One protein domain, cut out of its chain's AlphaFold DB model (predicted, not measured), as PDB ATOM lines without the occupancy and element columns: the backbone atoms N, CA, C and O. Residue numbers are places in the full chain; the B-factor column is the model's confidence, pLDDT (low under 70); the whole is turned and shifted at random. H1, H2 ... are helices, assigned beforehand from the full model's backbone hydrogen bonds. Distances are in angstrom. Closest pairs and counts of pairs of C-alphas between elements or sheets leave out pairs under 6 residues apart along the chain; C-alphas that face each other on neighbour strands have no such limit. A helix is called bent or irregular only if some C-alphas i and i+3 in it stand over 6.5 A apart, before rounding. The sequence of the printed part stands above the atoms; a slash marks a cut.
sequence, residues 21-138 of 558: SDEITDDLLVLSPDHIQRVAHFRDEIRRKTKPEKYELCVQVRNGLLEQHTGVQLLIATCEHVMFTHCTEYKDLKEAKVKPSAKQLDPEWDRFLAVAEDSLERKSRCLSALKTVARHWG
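Overview. This is residues 21 to 138 of the 558 residues of an uncharacterized protein of Monosporascus sp. CRB-8-3 (UniProt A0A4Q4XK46). Three helices, H2, H3 and H4, make an up-and-down bundle, each running against the one before, and the first arm of the long bent helix H6 crosses H4 in the middle. The second arm, H6b, reaches one end of the longest axis, with H1 beside it, while H5 and its link to H6 lie towards the other end. The printed part has 118 residues with six named helices, H1 to H6 in order, and no named strand: all helix, compact, radius of gyration of the C-alphas 14.9 A, spans 49 by 32 by 26 A.

Along the chain. H1 is residues 21 to 30, from C-alpha 21 at (520.722, 415.679, 221.468). H2 is residues 33 to 48, 23.1 A; H3 is 51 to 67, 25.1 A; H4 is 69 to 86, 24.5 A, irregular, with C-alphas 71 and 74 8.1 A apart, and with a kink of 48 degrees near residue 76. H5 is residues 88 to 97. H6, residues 107 to 137, was assigned as one helix by its hydrogen bonds but is bent, C-alphas 125 and 128 being 6.7 A apart; its arms are H6a, 107 to 125, 27.5 A, and H6b, 128 to 137, ending at C-alpha 137 (521.211, 394.941, 226.677).

Arrangement. H4, the hub, touches H6a about perpendicular at 85 degrees, closest C-alphas Ala 77 and Ala 116, 4.3 A. H4 touches H2 at Val 39 and Cys 79, C-alphas 6.3 A apart. H3 and H4 form a helical hairpin, closest C-alphas Cys 58 and Met 83, 6.4 A. H5 touches H3, closest C-alphas Tyr 55 and Glu 89, 6.3 A, and H4 only at the corner. H1 and H6b only just touch, with 3 pairs of C-alphas within 8 A, the closest Leu 29 and Leu 130, 6.8 A. Every O i to N i+4 pair is within hydrogen-bond range in H2, H5, H6a and H6b; H1 has 4 of 6, H3 12 of 13, H4 11 of 14.

Size, cuts and confidence. The C-alphas of Lys 103 and His 136 are farthest apart, 49.4 A. The printed part has no cut and no long link. Residues 21 to 23, 100 and 102 have pLDDT under 70.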
ATOM      1  N   SER A  21     520.691 417.070 221.944       61.66
ATOM      2  CA  SER A  21     520.722 415.679 221.468       61.66
ATOM      3  C   SER A  21     520.825 414.675 222.621       61.66
ATOM      4  O   SER A  21     520.130 413.653 222.637       61.66
ATOM      5  N   ASP A  22     521.663 414.975 223.613       68.38
ATOM      6  CA  ASP A  22     521.957 414.034 224.694       68.38
ATOM      7  C   ASP A  22     520.788 413.930 225.687       68.38
ATOM      8  O   ASP A  22     520.457 412.836 226.144       68.38
ATOM      9  N   GLU A  23     520.082 415.035 225.953       68.06
ATOM     10  CA  GLU A  23     518.929 415.047 226.865       68.06
ATOM     11  C   GLU A  23     517.731 414.256 226.329       68.06
ATOM     12  O   GLU A  23     517.085 413.520 227.077       68.06
ATOM     13  N   ILE A  24     517.447 414.361 225.025       70.06
ATOM     14  CA  ILE A  24     516.355 413.602 224.396       70.06
ATOM     15  C   ILE A  24     516.634 412.102 224.506       70.06
ATOM     16  O   ILE A  24     515.723 411.320 224.769       70.06
ATOM     17  N   THR A  25     517.898 411.703 224.370       83.50
ATOM     18  CA  THR A  25     518.318 410.304 224.510       83.50
ATOM     19  C   THR A  25     518.128 409.798 225.946       83.50
ATOM     20  O   THR A  25     517.727 408.653 226.157       83.50
ATOM     21  N   ASP A  26     518.333 410.664 226.938       91.75
ATOM     22  CA  ASP A  26     518.192 410.324 228.356       91.75
ATOM     23  C   ASP A  26     516.731 410.137 228.782       91.75
ATOM     24  O   ASP A  26     516.427 409.256 229.594       91.75
ATOM     25  N   ASP A  27     515.810 410.908 228.200       92.50
ATOM     26  CA  ASP A  27     514.369 410.750 228.423       92.50
ATOM     27  C   ASP A  27     513.865 409.383 227.938       92.50
ATOM     28  O   ASP A  27     513.059 408.747 228.624       92.50
ATOM     29  N   LEU A  28     514.392 408.886 226.813       93.62
ATOM     30  CA  LEU A  28     514.011 407.587 226.245       93.62
ATOM     31  C   LEU A  28     514.368 406.397 227.151       93.62
ATOM     32  O   LEU A  28     513.742 405.343 227.054       93.62
ATOM     33  N   LEU A  29     515.361 406.551 228.032       94.25
ATOM     34  CA  LEU A  29     515.779 405.508 228.976       94.25
ATOM     35  C   LEU A  29     514.937 405.474 230.254       94.25
ATOM     36  O   LEU A  29     514.925 404.469 230.967       94.25
ATOM     37  N   VAL A  30     514.290 406.588 230.588       94.50
ATOM     38  CA  VAL A  30     513.679 406.802 231.903       94.50
ATOM     39  C   VAL A  30     512.155 406.816 231.825       94.50
ATOM     40  O   VAL A  30     511.490 406.396 232.774       94.50
ATOM     41  N   LEU A  31     511.597 407.283 230.712       94.94
ATOM     42  CA  LEU A  31     510.162 407.443 230.520       94.94
ATOM     43  C   LEU A  31     509.549 406.286 229.727       94.94
ATOM     44  O   LEU A  31     510.194 405.656 228.889       94.94
ATOM     45  N   SER A  32     508.263 406.023 229.974       93.69
ATOM     46  CA  SER A  32     507.480 405.132 229.117       93.69
ATOM     47  C   SER A  32     507.238 405.757 227.739       93.69
ATOM     48  O   SER A  32     507.262 406.985 227.623       93.69
ATOM     49  N   PRO A  33     506.965 404.948 226.696       92.81
ATOM     50  CA  PRO A  33     506.607 405.456 225.369       92.81
ATOM     51  C   PRO A  33     505.488 406.508 225.406       92.81
ATOM     52  O   PRO A  33     505.643 407.587 224.836       92.81
ATOM     53  N   ASP A  34     504.424 406.252 226.169       94.50
ATOM     54  CA  ASP A  34     503.297 407.183 226.318       94.50
ATOM     55  C   ASP A  34     503.729 408.505 226.971       94.50
ATOM     56  O   ASP A  34     503.323 409.593 226.556       94.50
ATOM     57  N   HIS A  35     504.599 408.437 227.984       94.88
ATOM     58  CA  HIS A  35     505.146 409.629 228.630       94.88
ATOM     59  C   HIS A  35     506.056 410.420 227.688       94.88
ATOM     60  O   HIS A  35     505.986 411.645 227.684       94.88
ATOM     61  N   ILE A  36     506.865 409.748 226.868       94.75
ATOM     62  CA  ILE A  36     507.711 410.394 225.853       94.75
ATOM     63  C   ILE A  36     506.840 411.137 224.843       94.75
ATOM     64  O   ILE A  36     507.096 412.308 224.566       94.75
ATOM     65  N   GLN A  37     505.779 410.497 224.344       95.88
ATOM     66  CA  GLN A  37     504.843 411.129 223.415       95.88
ATOM     67  C   GLN A  37     504.166 412.349 224.048       95.88
ATOM     68  O   GLN A  37     504.075 413.402 223.418       95.88
ATOM     69  N   ARG A  38     503.752 412.248 225.316       96.38
ATOM     70  CA  ARG A  38     503.142 413.367 226.045       96.38
ATOM     71  C   ARG A  38     504.111 414.531 226.258       96.38
ATOM     72  O   ARG A  38     503.713 415.680 226.087       96.38
ATOM     73  N   VAL A  39     505.374 414.257 226.596       96.50
ATOM     74  CA  VAL A  39     506.420 415.290 226.718       96.50
ATOM     75  C   VAL A  39     506.693 415.944 225.366       96.50
ATOM     76  O   VAL A  39     506.807 417.165 225.302       96.50
ATOM     77  N   ALA A  40     506.771 415.160 224.287       95.88
ATOM     78  CA  ALA A  40     506.968 415.681 222.938       95.88
ATOM     79  C   ALA A  40     505.806 416.593 222.515       95.88
ATOM     80  O   ALA A  40     506.046 417.724 222.099       95.88
ATOM     81  N   HIS A  41     504.561 416.155 222.727       97.38
ATOM     82  CA  HIS A  41     503.371 416.969 222.477       97.38
ATOM     83  C   HIS A  41     503.411 418.281 223.266       97.38
ATOM     84  O   HIS A  41     503.258 419.354 222.691       97.38
ATOM     85  N   PHE A  42     503.677 418.210 224.574       97.94
ATOM     86  CA  PHE A  42     503.764 419.401 225.417       97.94
ATOM     87  C   PHE A  42     504.867 420.361 224.950       97.94
ATOM     88  O   PHE A  42     504.655 421.572 224.894       97.94
ATOM     89  N   ARG A  43     506.033 419.830 224.569       97.25
ATOM     90  CA  ARG A  43     507.160 420.606 224.039       97.25
ATOM     91  C   ARG A  43     506.794 421.328 222.739       97.25
ATOM     92  O   ARG A  43     507.189 422.479 222.562       97.25
ATOM     93  N   ASP A  44     506.045 420.693 221.849       97.12
ATOM     94  CA  ASP A  44     505.597 421.325 220.605       97.12
ATOM     95  C   ASP A  44     504.499 422.359 220.851       97.12
ATOM     96  O   ASP A  44     504.521 423.441 220.262       97.12
ATOM     97  N   GLU A  45     503.570 422.061 221.756       98.06
ATOM     98  CA  GLU A  45     502.480 422.957 222.118       98.06
ATOM     99  C   GLU A  45     503.009 424.240 222.764       98.06
ATOM    100  O   GLU A  45     502.714 425.337 222.286       98.06
ATOM    101  N   ILE A  46     503.876 424.127 223.777       98.00
ATOM    102  CA  ILE A  46     504.419 425.291 224.485       98.00
ATOM    103  C   ILE A  46     505.250 426.192 223.569       98.00
ATOM    104  O   ILE A  46     505.259 427.406 223.744       98.00
ATOM    105  N   ARG A  47     505.922 425.641 222.549       97.25
ATOM    106  CA  ARG A  47     506.691 426.435 221.574       97.25
ATOM    107  C   ARG A  47     505.809 427.306 220.683       97.25
ATOM    108  O   ARG A  47     506.267 428.361 220.255       97.25
ATOM    109  N   ARG A  48     504.574 426.877 220.407       97.25
ATOM    110  CA  ARG A  48     503.625 427.583 219.528       97.25
ATOM    111  C   ARG A  48     502.830 428.676 220.244       97.25
ATOM    112  O   ARG A  48     502.227 429.508 219.576       97.25
ATOM    113  N   LYS A  49     502.805 428.669 221.578       97.88
ATOM    114  CA  LYS A  49     502.043 429.622 222.397       97.88
ATOM    115  C   LYS A  49     502.775 430.952 222.587       97.88
ATOM    116  O   LYS A  49     504.008 431.010 222.621       97.88
ATOM    117  N   THR A  50     502.009 432.026 222.757       97.31
ATOM    118  CA  THR A  50     502.533 433.339 223.162       97.31
ATOM    119  C   THR A  50     502.988 433.324 224.626       97.31
ATOM    120  O   THR A  50     502.638 432.428 225.386       97.31
ATOM    121  N   LYS A  51     503.778 434.319 225.047       94.00
ATOM    122  CA  LYS A  51     504.289 434.433 226.427       94.00
ATOM    123  C   LYS A  51     503.228 434.210 227.532       94.00
ATOM    124  O   LYS A  51     503.414 433.286 228.321       94.00
ATOM    125  N   PRO A  52     502.092 434.941 227.563       94.62
ATOM    126  CA  PRO A  52     501.080 434.728 228.602       94.62
ATOM    127  C   PRO A  52     500.420 433.341 228.515       94.62
ATOM    128  O   PRO A  52     500.208 432.691 229.538       94.62
ATOM    129  N   GLU A  53     500.163 432.848 227.302       97.56
ATOM    130  CA  GLU A  53     499.552 431.531 227.083       97.56
ATOM    131  C   GLU A  53     500.479 430.376 227.490       97.56
ATOM    132  O   GLU A  53     500.005 429.323 227.914       97.56
ATOM    133  N   LYS A  54     501.804 430.546 227.379       97.94
ATOM    134  CA  LYS A  54     502.778 429.545 227.835       97.94
ATOM    135  C   LYS A  54     502.664 429.308 229.331       97.94
ATOM    136  O   LYS A  54     502.669 428.157 229.756       97.94
ATOM    137  N   TYR A  55     502.565 430.375 230.124       97.25
ATOM    138  CA  TYR A  55     502.432 430.242 231.572       97.25
ATOM    139  C   TYR A  55     501.099 429.591 231.955       97.25
ATOM    140  O   TYR A  55     501.076 428.701 232.804       97.25
ATOM    141  N   GLU A  56     500.007 429.960 231.286       97.56
ATOM    142  CA  GLU A  56     498.712 429.303 231.485       97.56
ATOM    143  C   GLU A  56     498.776 427.805 231.151       97.56
ATOM    144  O   GLU A  56     498.337 426.972 231.946       97.56
ATOM    145  N   LEU A  57     499.419 427.437 230.039       98.31
ATOM    146  CA  LEU A  57     499.653 426.037 229.681       98.31
ATOM    147  C   LEU A  57     500.516 425.312 230.729       98.31
ATOM    148  O   LEU A  57     500.212 424.174 231.092       98.31
ATOM    149  N   CYS A  58     501.558 425.955 231.270       98.25
ATOM    150  CA  CYS A  58     502.352 425.405 232.373       98.25
ATOM    151  C   CYS A  58     501.478 425.090 233.598       98.25
ATOM    152  O   CYS A  58     501.621 424.015 234.181       98.25
ATOM    153  N   VAL A  59     500.562 425.992 233.971       97.44
ATOM    154  CA  VAL A  59     499.615 425.786 235.083       97.44
ATOM    155  C   VAL A  59     498.668 424.619 234.792       97.44
ATOM    156  O   VAL A  59     498.469 423.761 235.654       97.44
ATOM    157  N   GLN A  60     498.126 424.526 233.575       98.12
ATOM    158  CA  GLN A  60     497.250 423.417 233.182       98.12
ATOM    159  C   GLN A  60     497.975 422.067 233.258       98.12
ATOM    160  O   GLN A  60     497.475 421.119 233.870       98.12
ATOM    161  N   VAL A  61     499.188 421.983 232.702       97.94
ATOM    162  CA  VAL A  61     499.990 420.753 232.732       97.94
ATOM    163  C   VAL A  61     500.402 420.398 234.162       97.94
ATOM    164  O   VAL A  61     500.321 419.226 234.533       97.94
ATOM    165  N   ARG A  62     500.770 421.379 234.997       97.25
ATOM    166  CA  ARG A  62     501.028 421.181 236.434       97.25
ATOM    167  C   ARG A  62     499.839 420.510 237.115       97.25
ATOM    168  O   ARG A  62     500.014 419.478 237.761       97.25
ATOM    169  N   ASN A  63     498.648 421.084 236.966       96.56
ATOM    170  CA  ASN A  63     497.447 420.603 237.644       96.56
ATOM    171  C   ASN A  63     497.098 419.183 237.190       96.56
ATOM    172  O   ASN A  63     496.981 418.285 238.024       96.56
ATOM    173  N   GLY A  64     497.090 418.943 235.875       96.44
ATOM    174  CA  GLY A  64     496.837 417.613 235.321       96.44
ATOM    175  C   GLY A  64     497.869 416.561 235.750       96.44
ATOM    176  O   GLY A  64     497.532 415.387 235.885       96.44
ATOM    177  N   LEU A  65     499.126 416.943 235.997       96.38
ATOM    178  CA  LEU A  65     500.143 416.028 236.529       96.38
ATOM    179  C   LEU A  65     499.979 415.773 238.034       96.38
ATOM    180  O   LEU A  65     500.132 414.637 238.482       96.38
ATOM    181  N   LEU A  66     499.645 416.799 238.824       94.75
ATOM    182  CA  LEU A  66     499.416 416.658 240.265       94.75
ATOM    183  C   LEU A  66     498.183 415.802 240.596       94.75
ATOM    184  O   LEU A  66     498.149 415.179 241.664       94.75
ATOM    185  N   GLU A  67     497.200 415.748 239.697       94.44
ATOM    186  CA  GLU A  67     496.017 414.886 239.798       94.44
ATOM    187  C   GLU A  67     496.335 413.398 239.574       94.44
ATOM    188  O   GLU A  67     495.718 412.535 240.195       94.44
ATOM    189  N   GLN A  68     497.340 413.071 238.754       88.94
ATOM    190  CA  GLN A  68     497.677 411.689 238.365       88.94
ATOM    191  C   GLN A  68     498.517 410.915 239.409       88.94
ATOM    192  O   GLN A  68     498.910 409.770 239.178       88.94
ATOM    193  N   HIS A  69     498.745 411.494 240.594       79.69
ATOM    194  CA  HIS A  69     499.422 410.872 241.744       79.69
ATOM    195  C   HIS A  69     500.889 410.427 241.496       79.69
ATOM    196  O   HIS A  69     501.617 410.994 240.688       79.69
ATOM    197  N   THR A  70     501.389 409.460 242.282       74.00
ATOM    198  CA  THR A  70     502.816 409.093 242.405       74.00
ATOM    199  C   THR A  70     503.409 408.394 241.178       74.00
ATOM    200  O   THR A  70     504.633 408.330 241.055       74.00
ATOM    201  N   GLY A  71     502.579 407.894 240.256       80.00
ATOM    202  CA  GLY A  71     503.024 407.170 239.058       80.00
ATOM    203  C   GLY A  71     503.688 408.046 237.991       80.00
ATOM    204  O   GLY A  71     504.406 407.532 237.137       80.00
ATOM    205  N   VAL A  72     503.505 409.369 238.060       90.38
ATOM    206  CA  VAL A  72     503.984 410.323 237.044       90.38
ATOM    207  C   VAL A  72     505.182 411.156 237.501       90.38
ATOM    208  O   VAL A  72     505.513 412.152 236.880       90.38
ATOM    209  N   GLN A  73     505.882 410.750 238.561       93.69
ATOM    210  CA  GLN A  73     507.028 411.483 239.125       93.69
ATOM    211  C   GLN A  73     508.129 411.806 238.094       93.69
ATOM    212  O   GLN A  73     508.523 412.959 237.930       93.69
ATOM    213  N   LEU A  74     508.572 410.811 237.320       94.06
ATOM    214  CA  LEU A  74     509.582 411.021 236.270       94.06
ATOM    215  C   LEU A  74     509.060 411.903 235.120       94.06
ATOM    216  O   LEU A  74     509.816 412.695 234.554       94.06
ATOM    217  N   LEU A  75     507.761 411.806 234.815       95.69
ATOM    218  CA  LEU A  75     507.097 412.678 233.846       95.69
ATOM    219  C   LEU A  75     507.039 414.124 234.363       95.69
ATOM    220  O   LEU A  75     507.343 415.036 233.606       95.69
ATOM    221  N   ILE A  76     506.737 414.333 235.650       96.44
ATOM    222  CA  ILE A  76     506.742 415.649 236.304       96.44
ATOM    223  C   ILE A  76     508.110 416.312 236.169       96.44
ATOM    224  O   ILE A  76     508.167 417.434 235.679       96.44
ATOM    225  N   ALA A  77     509.202 415.623 236.522       95.75
ATOM    226  CA  ALA A  77     510.553 416.178 236.376       95.75
ATOM    227  C   ALA A  77     510.882 416.561 234.925       95.75
ATOM    228  O   ALA A  77     511.521 417.576 234.671       95.75
ATOM    229  N   THR A  78     510.431 415.760 233.958       95.94
ATOM    230  CA  THR A  78     510.718 416.030 232.542       95.94
ATOM    231  C   THR A  78     509.872 417.187 232.005       95.94
ATOM    232  O   THR A  78     510.392 418.060 231.314       95.94
ATOM    233  N   CYS A  79     508.585 417.252 232.357       96.94
ATOM    234  CA  CYS A  79     507.738 418.397 232.028       96.94
ATOM    235  C   CYS A  79     508.236 419.677 232.705       96.94
ATOM    236  O   CYS A  79     508.212 420.726 232.077       96.94
ATOM    237  N   GLU A  80     508.722 419.598 233.943       97.12
ATOM    238  CA  GLU A  80     509.328 420.730 234.648       97.12
ATOM    239  C   GLU A  80     510.513 421.310 233.869       97.12
ATOM    240  O   GLU A  80     510.540 422.509 233.608       97.12
ATOM    241  N   HIS A  81     511.425 420.460 233.387       96.06
ATOM    242  CA  HIS A  81     512.540 420.891 232.534       96.06
ATOM    243  C   HIS A  81     512.067 421.579 231.245       96.06
ATOM    244  O   HIS A  81     512.605 422.613 230.841       96.06
ATOM    245  N   VAL A  82     511.010 421.052 230.611       96.88
ATOM    246  CA  VAL A  82     510.384 421.679 229.433       96.88
ATOM    247  C   VAL A  82     509.806 423.056 229.780       96.88
ATOM    248  O   VAL A  82     510.023 424.007 229.026       96.88
ATOM    249  N   MET A  83     509.119 423.190 230.921       97.75
ATOM    250  CA  MET A  83     508.599 424.474 231.406       97.75
ATOM    251  C   MET A  83     509.740 425.467 231.648       97.75
ATOM    252  O   MET A  83     509.683 426.584 231.141       97.75
ATOM    253  N   PHE A  84     510.793 425.052 232.355       96.56
ATOM    254  CA  PHE A  84     511.964 425.880 232.656       96.56
ATOM    255  C   PHE A  84     512.665 426.388 231.392       96.56
ATOM    256  O   PHE A  84     513.080 427.544 231.322       96.56
ATOM    257  N   THR A  85     512.757 425.536 230.371       96.12
ATOM    258  CA  THR A  85     513.438 425.854 229.111       96.12
ATOM    259  C   THR A  85     512.612 426.778 228.212       96.12
ATOM    260  O   THR A  85     513.167 427.630 227.520       96.12
ATOM    261  N   HIS A  86     511.285 426.613 228.177       96.94
ATOM    262  CA  HIS A  86     510.442 427.261 227.165       96.94
ATOM    263  C   HIS A  86     509.498 428.356 227.685       96.94
ATOM    264  O   HIS A  86     508.955 429.098 226.855       96.94
ATOM    265  N   CYS A  87     509.320 428.496 229.003       97.69
ATOM    266  CA  CYS A  87     508.447 429.484 229.642       97.69
ATOM    267  C   CYS A  87     509.243 430.413 230.573       97.69
ATOM    268  O   CYS A  87     509.678 430.016 231.653       97.69
ATOM    269  N   THR A  88     509.421 431.666 230.150       96.94
ATOM    270  CA  THR A  88     510.194 432.683 230.882       96.94
ATOM    271  C   THR A  88     509.581 433.024 232.235       96.94
ATOM    272  O   THR A  88     510.285 433.083 233.230       96.94
ATOM    273  N   GLU A  89     508.260 433.142 232.299       96.00
ATOM    274  CA  GLU A  89     507.502 433.468 233.504       96.00
ATOM    275  C   GLU A  89     507.629 432.360 234.553       96.00
ATOM    276  O   GLU A  89     507.782 432.624 235.745       96.00
ATOM    277  N   TYR A  90     507.602 431.101 234.107       96.44
ATOM    278  CA  TYR A  90     507.850 429.958 234.978       96.44
ATOM    279  C   TYR A  90     509.303 429.925 235.473       96.44
ATOM    280  O   TYR A  90     509.554 429.651 236.647       96.44
ATOM    281  N   LYS A  91     510.265 430.227 234.595       96.56
ATOM    282  CA  LYS A  91     511.677 430.329 234.970       96.56
ATOM    283  C   LYS A  91     511.893 431.406 236.039       96.56
ATOM    284  O   LYS A  91     512.480 431.105 237.077       96.56
ATOM    285  N   ASP A  92     511.336 432.600 235.842       94.38
ATOM    286  CA  ASP A  92     511.398 433.706 236.803       94.38
ATOM    287  C   ASP A  92     510.755 433.320 238.145       94.38
ATOM    288  O   ASP A  92     511.311 433.596 239.210       94.38
ATOM    289  N   LEU A  93     509.611 432.622 238.107       93.69
ATOM    290  CA  LEU A  93     508.944 432.079 239.294       93.69
ATOM    291  C   LEU A  93     509.862 431.116 240.069       93.69
ATOM    292  O   LEU A  93     509.987 431.229 241.293       93.69
ATOM    293  N   LYS A  94     510.513 430.173 239.373       93.50
ATOM    294  CA  LYS A  94     511.415 429.185 239.985       93.50
ATOM    295  C   LYS A  94     512.659 429.852 240.578       93.50
ATOM    296  O   LYS A  94     513.044 429.536 241.702       93.50
ATOM    297  N   GLU A  95     513.261 430.805 239.869       92.81
ATOM    298  CA  GLU A  95     514.438 431.549 240.338       92.81
ATOM    299  C   GLU A  95     514.112 432.482 241.514       92.81
ATOM    300  O   GLU A  95     514.917 432.626 242.440       92.81
ATOM    301  N   ALA A  96     512.918 433.081 241.535       90.44
ATOM    302  CA  ALA A  96     512.463 433.903 242.651       90.44
ATOM    303  C   ALA A  96     512.339 433.096 243.952       90.44
ATOM    304  O   ALA A  96     512.680 433.616 245.013       90.44
ATOM    305  N   LYS A  97     511.929 431.823 243.882       83.81
ATOM    306  CA  LYS A  97     511.806 430.936 245.053       83.81
ATOM    307  C   LYS A  97     513.142 430.657 245.749       83.81
ATOM    308  O   LYS A  97     513.170 430.451 246.959       83.81
ATOM    309  N   VAL A  98     514.256 430.688 245.015       81.06
ATOM    310  CA  VAL A  98     515.601 430.517 245.594       81.06
ATOM    311  C   VAL A  98     515.970 431.700 246.502       81.06
ATOM    312  O   VAL A  98     516.826 431.576 247.379       81.06
ATOM    313  N   LYS A  99     515.309 432.856 246.343       83.00
ATOM    314  CA  LYS A  99     515.572 434.050 247.149       83.00
ATOM    315  C   LYS A  99     514.722 434.031 248.432       83.00
ATOM    316  O   LYS A  99     513.498 433.952 248.355       83.00
ATOM    317  N   PRO A 100     515.329 434.212 249.621       64.38
ATOM    318  CA  PRO A 100     514.631 434.117 250.910       64.38
ATOM    319  C   PRO A 100     513.586 435.220 251.172       64.38
ATOM    320  O   PRO A 100     512.915 435.181 252.198       64.38
ATOM    321  N   SER A 101     513.425 436.201 250.274       70.12
ATOM    322  CA  SER A 101     512.437 437.283 250.407       70.12
ATOM    323  C   SER A 101     511.164 437.072 249.577       70.12
ATOM    324  O   SER A 101     510.383 438.014 249.415       70.12
ATOM    325  N   ALA A 102     510.975 435.896 248.972       64.75
ATOM    326  CA  ALA A 102     509.853 435.657 248.075       64.75
ATOM    327  C   ALA A 102     508.514 435.650 248.830       64.75
ATOM    328  O   ALA A 102     508.358 435.011 249.871       64.75
ATOM    329  N   LYS A 103     507.530 436.368 248.275       71.38
ATOM    330  CA  LYS A 103     506.125 436.269 248.687       71.38
ATOM    331  C   LYS A 103     505.682 434.807 248.587       71.38
ATOM    332  O   LYS A 103     506.120 434.097 247.687       71.38
ATOM    333  N   GLN A 104     504.811 434.392 249.504       75.69
ATOM    334  CA  GLN A 104     504.252 433.042 249.558       75.69
ATOM    335  C   GLN A 104     503.719 432.638 248.175       75.69
ATOM    336  O   GLN A 104     502.802 433.277 247.654       75.69
ATOM    337  N   LEU A 105     504.356 431.637 247.561       78.19
ATOM    338  CA  LEU A 105     503.955 431.105 246.263       78.19
ATOM    339  C   LEU A 105     502.585 430.427 246.380       78.19
ATOM    340  O   LEU A 105     502.143 430.046 247.466       78.19
ATOM    341  N   ASP A 106     501.930 430.239 245.236       89.75
ATOM    342  CA  ASP A 106     500.799 429.320 245.134       89.75
ATOM    343  C   ASP A 106     501.227 427.933 245.678       89.75
ATOM    344  O   ASP A 106     502.197 427.356 245.167       89.75
ATOM    345  N   PRO A 107     500.538 427.383 246.699       93.50
ATOM    346  CA  PRO A 107     500.910 426.113 247.322       93.50
ATOM    347  C   PRO A 107     500.945 424.938 246.332       93.50
ATOM    348  O   PRO A 107     501.641 423.946 246.569       93.50
ATOM    349  N   GLU A 108     500.221 425.024 245.213       94.69
ATOM    350  CA  GLU A 108     500.266 424.004 244.167       94.69
ATOM    351  C   GLU A 108     501.608 423.998 243.427       94.69
ATOM    352  O   GLU A 108     502.135 422.924 243.121       94.69
ATOM    353  N   TRP A 109     502.211 425.170 243.202       94.94
ATOM    354  CA  TRP A 109     503.561 425.259 242.645       94.94
ATOM    355  C   TRP A 109     504.606 424.696 243.603       94.94
ATOM    356  O   TRP A 109     505.504 423.985 243.160       94.94
ATOM    357  N   ASP A 110     504.473 424.941 244.908       93.25
ATOM    358  CA  ASP A 110     505.393 424.376 245.897       93.25
ATOM    359  C   ASP A 110     505.356 422.851 245.912       93.25
ATOM    360  O   ASP A 110     506.406 422.205 245.879       93.25
ATOM    361  N   ARG A 111     504.152 422.276 245.884       94.38
ATOM    362  CA  ARG A 111     503.969 420.827 245.791       94.38
ATOM    363  C   ARG A 111     504.538 420.266 244.487       94.38
ATOM    364  O   ARG A 111     505.185 419.222 244.520       94.38
ATOM    365  N   PHE A 112     504.298 420.923 243.353       95.75
ATOM    366  CA  PHE A 112     504.831 420.489 242.060       95.75
ATOM    367  C   PHE A 112     506.360 420.500 242.037       95.75
ATOM    368  O   PHE A 112     506.965 419.494 241.677       95.75
ATOM    369  N   LEU A 113     506.973 421.607 242.463       95.38
ATOM    370  CA  LEU A 113     508.426 421.772 242.482       95.38
ATOM    371  C   LEU A 113     509.101 420.753 243.400       95.38
ATOM    372  O   LEU A 113     510.062 420.122 242.978       95.38
ATOM    373  N   ALA A 114     508.558 420.521 244.600       94.56
ATOM    374  CA  ALA A 114     509.091 419.509 245.511       94.56
ATOM    375  C   ALA A 114     509.089 418.109 244.871       94.56
ATOM    376  O   ALA A 114     510.078 417.383 244.929       94.56
ATOM    377  N   VAL A 115     507.995 417.738 244.192       95.06
ATOM    378  CA  VAL A 115     507.917 416.452 243.484       95.06
ATOM    379  C   VAL A 115     508.878 416.412 242.295       95.06
ATOM    380  O   VAL A 115     509.489 415.369 242.056       95.06
ATOM    381  N   ALA A 116     509.017 417.505 241.544       95.81
ATOM    382  CA  ALA A 116     509.923 417.588 240.404       95.81
ATOM    383  C   ALA A 116     511.392 417.449 240.827       95.81
ATOM    384  O   ALA A 116     512.112 416.666 240.214       95.81
ATOM    385  N   GLU A 117     511.810 418.124 241.900       95.44
ATOM    386  CA  GLU A 117     513.167 418.053 242.459       95.44
ATOM    387  C   GLU A 117     513.510 416.635 242.939       95.44
ATOM    388  O   GLU A 117     514.492 416.049 242.473       95.44
ATOM    389  N   ASP A 118     512.651 416.027 243.765       93.88
ATOM    390  CA  ASP A 118     512.812 414.639 244.227       93.88
ATOM    391  C   ASP A 118     512.898 413.650 243.052       93.88
ATOM    392  O   ASP A 118     513.645 412.661 243.064       93.88
ATOM    393  N   SER A 119     512.103 413.897 242.011       93.31
ATOM    394  CA  SER A 119     512.031 413.036 240.832       93.31
ATOM    395  C   SER A 119     513.232 413.219 239.909       93.31
ATOM    396  O   SER A 119     513.701 412.234 239.334       93.31
ATOM    397  N   LEU A 120     513.763 414.438 239.796       93.62
ATOM    398  CA  LEU A 120     514.985 414.737 239.056       93.62
ATOM    399  C   LEU A 120     516.196 414.088 239.729       93.62
ATOM    400  O   LEU A 120     517.015 413.465 239.051       93.62
ATOM    401  N   GLU A 121     516.278 414.149 241.060       93.88
ATOM    402  CA  GLU A 121     517.322 413.452 241.813       93.88
ATOM    403  C   GLU A 121     517.227 411.932 241.619       93.88
ATOM    404  O   GLU A 121     518.227 411.239 241.413       93.88
ATOM    405  N   ARG A 122     516.011 411.377 241.621       91.38
ATOM    406  CA  ARG A 122     515.825 409.956 241.316       91.38
ATOM    407  C   ARG A 122     516.246 409.619 239.886       91.38
ATOM    408  O   ARG A 122     516.921 408.606 239.690       91.38
ATOM    409  N   LYS A 123     515.860 410.443 238.907       93.88
ATOM    410  CA  LYS A 123     516.235 410.288 237.496       93.88
ATOM    411  C   LYS A 123     517.754 410.246 237.356       93.88
ATOM    412  O   LYS A 123     518.264 409.287 236.786       93.88
ATOM    413  N   SER A 124     518.472 411.214 237.926       93.06
ATOM    414  CA  SER A 124     519.933 411.302 237.807       93.06
ATOM    415  C   SER A 124     520.650 410.092 238.417       93.06
ATOM    416  O   SER A 124     521.559 409.539 237.794       93.06
ATOM    417  N   ARG A 125     520.186 409.607 239.578       94.31
ATOM    418  CA  ARG A 125     520.732 408.398 240.220       94.31
ATOM    419  C   ARG A 125     520.531 407.141 239.368       94.31
ATOM    420  O   ARG A 125     521.444 406.332 239.265       94.31
ATOM    421  N   CYS A 126     519.369 406.978 238.731       96.06
ATOM    422  CA  CYS A 126     519.102 405.821 237.867       96.06
ATOM    423  C   CYS A 126     519.816 405.911 236.509       96.06
ATOM    424  O   CYS A 126     520.228 404.892 235.955       96.06
ATOM    425  N   LEU A 127     519.948 407.113 235.947       95.44
ATOM    426  CA  LEU A 127     520.315 407.319 234.547       95.44
ATOM    427  C   LEU A 127     521.702 406.769 234.192       95.44
ATOM    428  O   LEU A 127     521.854 406.116 233.164       95.44
ATOM    429  N   SER A 128     522.709 406.970 235.045       95.06
ATOM    430  CA  SER A 128     524.069 406.458 234.793       95.06
ATOM    431  C   SER A 128     524.114 404.921 234.713       95.06
ATOM    432  O   SER A 128     524.761 404.340 233.832       95.06
ATOM    433  N   ALA A 129     523.369 404.259 235.600       97.19
ATOM    434  CA  ALA A 129     523.202 402.817 235.618       97.19
ATOM    435  C   ALA A 129     522.451 402.343 234.365       97.19
ATOM    436  O   ALA A 129     522.933 401.454 233.664       97.19
ATOM    437  N   LEU A 130     521.334 402.990 234.020       97.88
ATOM    438  CA  LEU A 130     520.523 402.641 232.850       97.88
ATOM    439  C   LEU A 130     521.250 402.872 231.522       97.88
ATOM    440  O   LEU A 130     521.135 402.028 230.642       97.88
ATOM    441  N   LYS A 131     522.073 403.919 231.387       97.38
ATOM    442  CA  LYS A 131     522.966 404.103 230.225       97.38
ATOM    443  C   LYS A 131     523.916 402.922 230.051       97.38
ATOM    444  O   LYS A 131     524.193 402.486 228.940       97.38
ATOM    445  N   THR A 132     524.436 402.385 231.153       97.44
ATOM    446  CA  THR A 132     525.304 401.203 231.101       97.44
ATOM    447  C   THR A 132     524.526 399.952 230.717       97.44
ATOM    448  O   THR A 132     524.988 399.203 229.863       97.44
ATOM    449  N   VAL A 133     523.335 399.761 231.283       98.25
ATOM    450  CA  VAL A 133     522.466 398.636 230.922       98.25
ATOM    451  C   VAL A 133     522.068 398.713 229.450       98.25
ATOM    452  O   VAL A 133     522.193 397.716 228.756       98.25
ATOM    453  N   ALA A 134     521.683 399.884 228.940       97.81
ATOM    454  CA  ALA A 134     521.312 400.080 227.539       97.81
ATOM    455  C   ALA A 134     522.457 399.742 226.573       97.81
ATOM    456  O   ALA A 134     522.216 399.146 225.528       97.81
ATOM    457  N   ARG A 135     523.712 400.048 226.939       97.56
ATOM    458  CA  ARG A 135     524.892 399.660 226.143       97.56
ATOM    459  C   ARG A 135     525.091 398.147 226.047       97.56
ATOM    460  O   ARG A 135     525.612 397.681 225.044       97.56
ATOM    461  N   HIS A 136     524.731 397.396 227.087       98.06
ATOM    462  CA  HIS A 136     524.870 395.939 227.091       98.06
ATOM    463  C   HIS A 136     523.639 395.249 226.502       98.06
ATOM    464  O   HIS A 136     523.757 394.353 225.673       98.06
ATOM    465  N   TRP A 137     522.450 395.666 226.924       98.25
ATOM    466  CA  TRP A 137     521.211 394.941 226.677       98.25
ATOM    467  C   TRP A 137     520.297 395.565 225.629       98.25
ATOM    468  O   TRP A 137     519.330 394.921 225.244       98.25
ATOM    469  N   GLY A 138     520.603 396.766 225.148       97.50
ATOM    470  CA  GLY A 138     519.739 397.512 224.240       97.50
ATOM    471  C   GLY A 138     518.845 398.508 224.976       97.50
ATOM    472  O   GLY A 138     518.405 398.299 226.110       97.50
TER     473      GLY A 138